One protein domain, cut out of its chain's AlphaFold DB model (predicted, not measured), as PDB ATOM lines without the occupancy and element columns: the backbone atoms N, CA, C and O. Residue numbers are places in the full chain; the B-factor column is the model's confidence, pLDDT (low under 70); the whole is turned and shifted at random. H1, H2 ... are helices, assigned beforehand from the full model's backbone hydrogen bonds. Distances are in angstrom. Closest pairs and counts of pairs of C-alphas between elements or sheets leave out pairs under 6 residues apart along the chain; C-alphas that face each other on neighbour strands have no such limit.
ATOM      1  N   PRO A 112      10.946  49.351 -10.369       88.69
ATOM      2  CA  PRO A 112      10.131  48.148 -10.551       88.69
ATOM      3  C   PRO A 112      10.996  46.888 -10.505       88.69
ATOM      4  O   PRO A 112      10.719  45.967  -9.738       88.69
ATOM      5  N   ALA A 113      12.098  46.888 -11.259       88.44
ATOM      6  CA  ALA A 113      13.059  45.790 -11.281       88.44
ATOM      7  C   ALA A 113      13.707  45.580  -9.903       88.44
ATOM      8  O   ALA A 113      13.842  44.447  -9.447       88.44
ATOM      9  N   ARG A 114      14.034  46.663  -9.187       89.62
ATOM     10  CA  ARG A 114      14.570  46.594  -7.822       89.62
ATOM     11  C   ARG A 114      13.588  45.938  -6.858       89.62
ATOM     12  O   ARG A 114      13.979  45.018  -6.148       89.62
ATOM     13  N   ARG A 115      12.318  46.362  -6.870       89.75
ATOM     14  CA  ARG A 115      11.261  45.741  -6.059       89.75
ATOM     15  C   ARG A 115      11.135  44.259  -6.379       89.75
ATOM     16  O   ARG A 115      11.127  43.443  -5.467       89.75
ATOM     17  N   LEU A 116      11.089  43.903  -7.662       89.50
ATOM     18  CA  LEU A 116      11.003  42.507  -8.077       89.50
ATOM     19  C   LEU A 116      12.178  41.686  -7.530       89.50
ATOM     20  O   LEU A 116      11.963  40.628  -6.946       89.50
ATOM     21  N   LEU A 117      13.412  42.178  -7.654       89.88
ATOM     22  CA  LEU A 117      14.600  41.498  -7.130       89.88
ATOM     23  C   LEU A 117      14.576  41.371  -5.604       89.88
ATOM     24  O   LEU A 117      14.931  40.318  -5.081       89.88
ATOM     25  N   GLN A 118      14.132  42.403  -4.889       90.62
ATOM     26  CA  GLN A 118      14.000  42.372  -3.431       90.62
ATOM     27  C   GLN A 118      12.957  41.335  -2.984       90.62
ATOM     28  O   GLN A 118      13.243  40.526  -2.104       90.62
ATOM     29  N   HIS A 119      11.795  41.285  -3.640       92.00
ATOM     30  CA  HIS A 119      10.722  40.340  -3.309       92.00
ATOM     31  C   HIS A 119      10.993  38.900  -3.774       92.00
ATOM     32  O   HIS A 119      10.431  37.965  -3.216       92.00
ATOM     33  N   THR A 120      11.873  38.701  -4.759       90.94
ATOM     34  CA  THR A 120      12.271  37.369  -5.262       90.94
ATOM     35  C   THR A 120      13.589  36.861  -4.657       90.94
ATOM     36  O   THR A 120      14.202  35.928  -5.176       90.94
ATOM     37  N   GLY A 121      14.059  37.465  -3.556       90.69
ATOM     38  CA  GLY A 121      15.204  36.967  -2.782       90.69
ATOM     39  C   GLY A 121      16.581  37.302  -3.368       90.69
ATOM     40  O   GLY A 121      17.555  36.599  -3.113       90.69
ATOM     41  N   SER A 122      16.683  38.363  -4.171       90.06
ATOM     42  CA  SER A 122      17.939  38.847  -4.771       90.06
ATOM     43  C   SER A 122      18.299  40.299  -4.385       90.06
ATOM     44  O   SER A 122      18.735  41.054  -5.259       90.06
ATOM     45  N   PRO A 123      18.155  40.728  -3.113       90.25
ATOM     46  CA  PRO A 123      18.379  42.123  -2.723       90.25
ATOM     47  C   PRO A 123      19.833  42.571  -2.932       90.25
ATOM     48  O   PRO A 123      20.064  43.668  -3.425       90.25
ATOM     49  N   VAL A 124      20.814  41.701  -2.664       89.12
ATOM     50  CA  VAL A 124      22.242  42.017  -2.865       89.12
ATOM     51  C   VAL A 124      22.554  42.292  -4.337       89.12
ATOM     52  O   VAL A 124      23.291  43.218  -4.659       89.12
ATOM     53  N   PHE A 125      21.944  41.532  -5.252       88.31
ATOM     54  CA  PHE A 125      22.111  41.761  -6.685       88.31
ATOM     55  C   PHE A 125      21.516  43.107  -7.119       88.31
ATOM     56  O   PHE A 125      22.093  43.781  -7.964       88.31
ATOM     57  N   ALA A 126      20.412  43.549  -6.510       88.12
ATOM     58  CA  ALA A 126      19.815  44.855  -6.804       88.12
ATOM     59  C   ALA A 126      20.713  46.045  -6.394       88.12
ATOM     60  O   ALA A 126      20.598  47.133  -6.967       88.12
ATOM     61  N   GLU A 127      21.618  45.844  -5.432       89.88
ATOM     62  CA  GLU A 127      22.581  46.856  -4.975       89.88
ATOM     63  C   GLU A 127      23.970  46.730  -5.617       89.88
ATOM     64  O   GLU A 127      24.800  47.624  -5.458       89.88
ATOM     65  N   LEU A 128      24.238  45.659  -6.371       90.19
ATOM     66  CA  LEU A 128      25.558  45.389  -6.941       90.19
ATOM     67  C   LEU A 128      26.006  46.512  -7.892       90.19
ATOM     68  O   LEU A 128      25.343  46.775  -8.898       90.19
ATOM     69  N   ARG A 129      27.152  47.140  -7.588       88.25
ATOM     70  CA  ARG A 129      27.808  48.189  -8.402       88.25
ATOM     71  C   ARG A 129      29.346  48.106  -8.388       88.25
ATOM     72  O   ARG A 129      30.021  49.119  -8.552       88.25
ATOM     73  N   THR A 130      29.913  46.933  -8.119       88.81
ATOM     74  CA  THR A 130      31.356  46.737  -7.897       88.81
ATOM     75  C   THR A 130      32.011  45.946  -9.030       88.81
ATOM     76  O   THR A 130      31.336  45.241  -9.777       88.81
ATOM     77  N   ALA A 131      33.337  46.068  -9.173       83.31
ATOM     78  CA  ALA A 131      34.143  45.323 -10.153       83.31
ATOM     79  C   ALA A 131      33.652  45.439 -11.616       83.31
ATOM     80  O   ALA A 131      33.713  44.481 -12.382       83.31
ATOM     81  N   GLY A 132      33.120  46.606 -11.999       82.31
ATOM     82  CA  GLY A 132      32.557  46.843 -13.336       82.31
ATOM     83  C   GLY A 132      31.182  46.206 -13.576       82.31
ATOM     84  O   GLY A 132      30.624  46.353 -14.659       82.31
ATOM     85  N   LEU A 133      30.604  45.532 -12.577       84.81
ATOM     86  CA  LEU A 133      29.263  44.963 -12.644       84.81
ATOM     87  C   LEU A 133      28.244  45.921 -12.038       84.81
ATOM     88  O   LEU A 133      28.457  46.500 -10.975       84.81
ATOM     89  N   ASN A 134      27.093  46.038 -12.695       88.69
ATOM     90  CA  ASN A 134      25.943  46.758 -12.170       88.69
ATOM     91  C   ASN A 134      24.710  45.858 -12.268       88.69
ATOM     92  O   ASN A 134      24.222  45.574 -13.360       88.69
ATOM     93  N   GLY A 135      24.216  45.390 -11.123       88.19
ATOM     94  CA  GLY A 135      23.135  44.410 -11.081       88.19
ATOM     95  C   GLY A 135      21.806  44.955 -11.596       88.19
ATOM     96  O   GLY A 135      21.070  44.224 -12.247       88.19
ATOM     97  N   MET A 136      21.525  46.252 -11.417       88.31
ATOM     98  CA  MET A 136      20.325  46.869 -11.998       88.31
ATOM     99  C   MET A 136      20.407  46.991 -13.514       88.31
ATOM    100  O   MET A 136      19.414  46.756 -14.187       88.31
ATOM    101  N   TYR A 137      21.576  47.337 -14.047       85.56
ATOM    102  CA  TYR A 137      21.816  47.354 -15.488       85.56
ATOM    103  C   TYR A 137      21.696  45.948 -16.094       85.56
ATOM    104  O   TYR A 137      21.069  45.765 -17.132       85.56
ATOM    105  N   LEU A 138      22.240  44.931 -15.420       86.00
ATOM    106  CA  LEU A 138      22.108  43.541 -15.857       86.00
ATOM    107  C   LEU A 138      20.667  43.026 -15.733       86.00
ATOM    108  O   LEU A 138      20.239  42.249 -16.577       86.00
ATOM    109  N   ALA A 139      19.922  43.443 -14.705       84.44
ATOM    110  CA  ALA A 139      18.511  43.102 -14.533       84.44
ATOM    111  C   ALA A 139      17.622  43.731 -15.612       84.44
ATOM    112  O   ALA A 139      16.697  43.085 -16.096       84.44
ATOM    113  N   ASP A 140      17.926  44.964 -16.004       78.81
ATOM    114  CA  ASP A 140      17.250  45.663 -17.093       78.81
ATOM    115  C   ASP A 140      17.484  44.953 -18.435       78.81
ATOM    116  O   ASP A 140      16.533  44.530 -19.091       78.81
ATOM    117  N   LEU A 141      18.750  44.630 -18.734       75.81
ATOM    118  CA  LEU A 141      19.142  43.820 -19.893       75.81
ATOM    119  C   LEU A 141      18.399  42.476 -19.983       75.81
ATOM    120  O   LEU A 141      18.202  41.892 -21.050       75.81
ATOM    121  N   LEU A 142      18.040  41.949 -18.824       70.31
ATOM    122  CA  LEU A 142      17.376  40.677 -18.657       70.31
ATOM    123  C   LEU A 142      15.898  40.715 -19.008       70.31
ATOM    124  O   LEU A 142      15.396  39.785 -19.644       70.31
ATOM    125  N   CYS A 143      15.228  41.790 -18.609       64.81
ATOM    126  CA  CYS A 143      13.848  42.049 -18.980       64.81
ATOM    127  C   CYS A 143      13.700  42.243 -20.495       64.81
ATOM    128  O   CYS A 143      12.655  41.894 -21.037       64.81
ATOM    129  N   THR A 144      14.740  42.728 -21.180       59.22
ATOM    130  CA  THR A 144      14.688  43.027 -22.617       59.22
ATOM    131  C   THR A 144      15.184  41.895 -23.519       59.22
ATOM    132  O   THR A 144      14.590  41.677 -24.572       59.22
ATOM    133  N   ASN A 145      16.194  41.108 -23.120       60.91
ATOM    134  CA  ASN A 145      16.778  40.074 -23.997       60.91
ATOM    135  C   ASN A 145      16.382  38.619 -23.688       60.91
ATOM    136  O   ASN A 145      16.757  37.724 -24.445       60.91
ATOM    137  N   GLY A 146      15.648  38.332 -22.605       49.12
ATOM    138  CA  GLY A 146      15.048  37.010 -22.326       49.12
ATOM    139  C   GLY A 146      16.003  35.809 -22.127       49.12
ATOM    140  O   GLY A 146      15.588  34.784 -21.594       49.12
ATOM    141  N   ARG A 147      17.293  35.904 -22.479       43.88
ATOM    142  CA  ARG A 147      18.322  34.856 -22.314       43.88
ATOM    143  C   ARG A 147      19.623  35.458 -21.777       43.88
ATOM    144  O   ARG A 147      20.493  35.805 -22.563       43.88
ATOM    145  N   ALA A 148      19.775  35.558 -20.452       40.56
ATOM    146  CA  ALA A 148      21.097  35.725 -19.803       40.56
ATOM    147  C   ALA A 148      21.113  35.538 -18.264       40.56
ATOM    148  O   ALA A 148      22.183  35.379 -17.678       40.56
ATOM    149  N   ALA A 149      19.962  35.544 -17.576       42.84
ATOM    150  CA  ALA A 149      19.906  35.622 -16.103       42.84
ATOM    151  C   ALA A 149      20.418  34.393 -15.411       42.84
ATOM    152  O   ALA A 149      21.083  34.512 -14.391       42.84
ATOM    153  N   LEU A 150      19.986  33.224 -15.874       42.94
ATOM    154  CA  LEU A 150      20.169  32.022 -15.080       42.94
ATOM    155  C   LEU A 150      21.660  31.682 -14.988       42.94
ATOM    156  O   LEU A 150      22.146  31.342 -13.913       42.94
ATOM    157  N   THR A 151      22.388  31.910 -16.082       47.25
ATOM    158  CA  THR A 151      23.835  31.713 -16.177       47.25
ATOM    159  C   THR A 151      24.607  32.765 -15.372       47.25
ATOM    160  O   THR A 151      25.379  32.398 -14.492       47.25
ATOM    161  N   LEU A 152      24.320  34.066 -15.550       50.84
ATOM    162  CA  LEU A 152      25.010  35.141 -14.810       50.84
ATOM    163  C   LEU A 152      24.694  35.142 -13.306       50.84
ATOM    164  O   LEU A 152      25.549  35.475 -12.489       50.84
ATOM    165  N   ARG A 153      23.481  34.740 -12.911       55.75
ATOM    166  CA  ARG A 153      23.088  34.576 -11.501       55.75
ATOM    167  C   ARG A 153      23.905  33.477 -10.827       55.75
ATOM    168  O   ARG A 153      24.262  33.629  -9.659       55.75
ATOM    169  N   CYS A 154      24.169  32.382 -11.539       53.53
ATOM    170  CA  CYS A 154      24.963  31.275 -11.019       53.53
ATOM    171  C   CYS A 154      26.430  31.695 -10.849       53.53
ATOM    172  O   CYS A 154      27.002  31.512  -9.776       53.53
ATOM    173  N   GLU A 155      26.994  32.369 -11.853       54.72
ATOM    174  CA  GLU A 155      28.370  32.878 -11.815       54.72
ATOM    175  C   GLU A 155      28.576  33.962 -10.747       54.72
ATOM    176  O   GLU A 155      29.550  33.907  -9.997       54.72
ATOM    177  N   ALA A 156      27.644  34.912 -10.608       57.09
ATOM    178  CA  ALA A 156      27.718  35.955  -9.585       57.09
ATOM    179  C   ALA A 156      27.627  35.377  -8.164       57.09
ATOM    180  O   ALA A 156      28.377  35.795  -7.282       57.09
ATOM    181  N   LYS A 157      26.759  34.377  -7.939       58.56
ATOM    182  CA  LYS A 157      26.694  33.658  -6.656       58.56
ATOM    183  C   LYS A 157      27.972  32.869  -6.370       58.56
ATOM    184  O   LYS A 157      28.415  32.877  -5.225       58.56
ATOM    185  N   CYS A 158      28.562  32.213  -7.371       53.75
ATOM    186  CA  CYS A 158      29.823  31.484  -7.201       53.75
ATOM    187  C   CYS A 158      30.971  32.434  -6.846       53.75
ATOM    188  O   CYS A 158      31.615  32.242  -5.818       53.75
ATOM    189  N   ARG A 159      31.152  33.528  -7.597       58.94
ATOM    190  CA  ARG A 159      32.211  34.508  -7.307       58.94
ATOM    191  C   ARG A 159      32.045  35.199  -5.959       58.94
ATOM    192  O   ARG A 159      33.034  35.490  -5.294       58.94
ATOM    193  N   GLN A 160      30.810  35.468  -5.539       54.78
ATOM    194  CA  GLN A 160      30.560  36.050  -4.223       54.78
ATOM    195  C   GLN A 160      30.919  35.069  -3.096       54.78
ATOM    196  O   GLN A 160      31.516  35.497  -2.115       54.78
ATOM    197  N   ARG A 161      30.625  33.767  -3.254       58.97
ATOM    198  CA  ARG A 161      31.010  32.712  -2.296       58.97
ATOM    199  C   ARG A 161      32.523  32.521  -2.203       58.97
ATOM    200  O   ARG A 161      33.051  32.385  -1.102       58.97
ATOM    201  N   GLU A 162      33.211  32.561  -3.342       60.44
ATOM    202  CA  GLU A 162      34.676  32.525  -3.418       60.44
ATOM    203  C   GLU A 162      35.306  33.730  -2.709       60.44
ATOM    204  O   GLU A 162      36.237  33.563  -1.923       60.44
ATOM    205  N   ALA A 163      34.763  34.934  -2.927       54.72
ATOM    206  CA  ALA A 163      35.243  36.161  -2.293       54.72
ATOM    207  C   ALA A 163      35.007  36.196  -0.772       54.72
ATOM    208  O   ALA A 163      35.780  36.823  -0.052       54.72
ATOM    209  N   THR A 164      33.965  35.524  -0.267       60.69
ATOM    210  CA  THR A 164      33.672  35.425   1.175       60.69
ATOM    211  C   THR A 164      34.327  34.227   1.867       60.69
ATOM    212  O   THR A 164      34.158  34.072   3.072       60.69
ATOM    213  N   GLY A 165      35.067  33.376   1.144       52.00
ATOM    214  CA  GLY A 165      35.766  32.221   1.723       52.00
ATOM    215  C   GLY A 165      34.858  31.081   2.208       52.00
ATOM    216  O   GLY A 165      35.331  30.189   2.908       52.00
ATOM    217  N   ASP A 166      33.577  31.079   1.824       54.44
ATOM    218  CA  ASP A 166      32.592  30.061   2.216       54.44
ATOM    219  C   ASP A 166      32.749  28.822   1.319       54.44
ATOM    220  O   ASP A 166      31.970  28.585   0.390       54.44
ATOM    221  N   ARG A 167      33.834  28.065   1.530       57.09
ATOM    222  CA  ARG A 167      33.979  26.726   0.950       57.09
ATOM    223  C   ARG A 167      33.094  25.784   1.753       57.09
ATOM    224  O   ARG A 167      33.294  25.624   2.952       57.09
TER     225      ARG A 167
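AT A GLANCE: This is residues 112 to 167 of the 174 residues of an uncharacterized protein of Streptomyces viridifaciens (UniProt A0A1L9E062). Three short helices, H1, H2 and H3, cluster together with their centres in a triangle, and the longest helix, H4, turns back after H3 and runs off as an arm; residues 159 to 165, of which 159 to 163 belong to H4, stick out. H4 comes near H3 at its beginning but touches no helix. The printed part has 56 residues with four named helices, in the order H1, H2, H3, H4, and no named strand; its class is all helix. The whole is compact, with a radius of gyration of the C-alphas of 11.4 A, yet elongated, spanning 33 by 21 by 20 A.

HOW THE PARTS SIT: H1, residues 112 to 119, touches H2, residues 123 to 127, and their closest C-alphas, those of Arg 114 and Ala 126, are 5.6 A apart. H1 also touches H3, residues 135 to 145; the closest C-alphas are those of Ala 113 and Ala 139, 6.9 A apart. H1 and H3 run opposite ways at a steep tilt of 68 degrees, only just short of about perpendicular. H2 touches H3, with the C-alphas of Phe 125 and Gly 135 closest at 5.2 A. H3 and H4, residues 149 to 163, are close but not clearly touching: their closest C-alphas, those of Leu 142 and Ala 149, are 6.2 A apart. These two helices run opposite ways at a shallow tilt of 20 degrees, with their centres 15.6 A apart. H4 is apart from H1 and from H2. In H1, H2, H3 and H4 every backbone O i to N i+4 pair is within hydrogen-bond range.

IN THESE COORDINATES: H1 begins at C-alpha 112, at (10.131, 48.148, -10.551), and is 10.7 A long from first to last C-alpha. H2, from Pro 123 to Glu 127, is 6.7 A long. H3 begins at C-alpha 135, at (23.135, 44.410, -11.081), and is 15.0 A long. H4, from Ala 149 to Ala 163, is 20.6 A long and ends at C-alpha 163, at (35.243, 36.161, -2.293).

THE WHOLE: The two C-alphas farthest apart, those of Thr 144 and Arg 167, are 34.5 A from each other. The printed part has no cut. The links from H1 to H2 and from H3 to H4 are tight, with 3 residues each, and the link from H2 to H3 is short, with 7; no link is long. The mean pLDDT of the printed part is 72.3. Residues 143 to 167 are under 70 in this predicted model, and H4 has a mean pLDDT of 54.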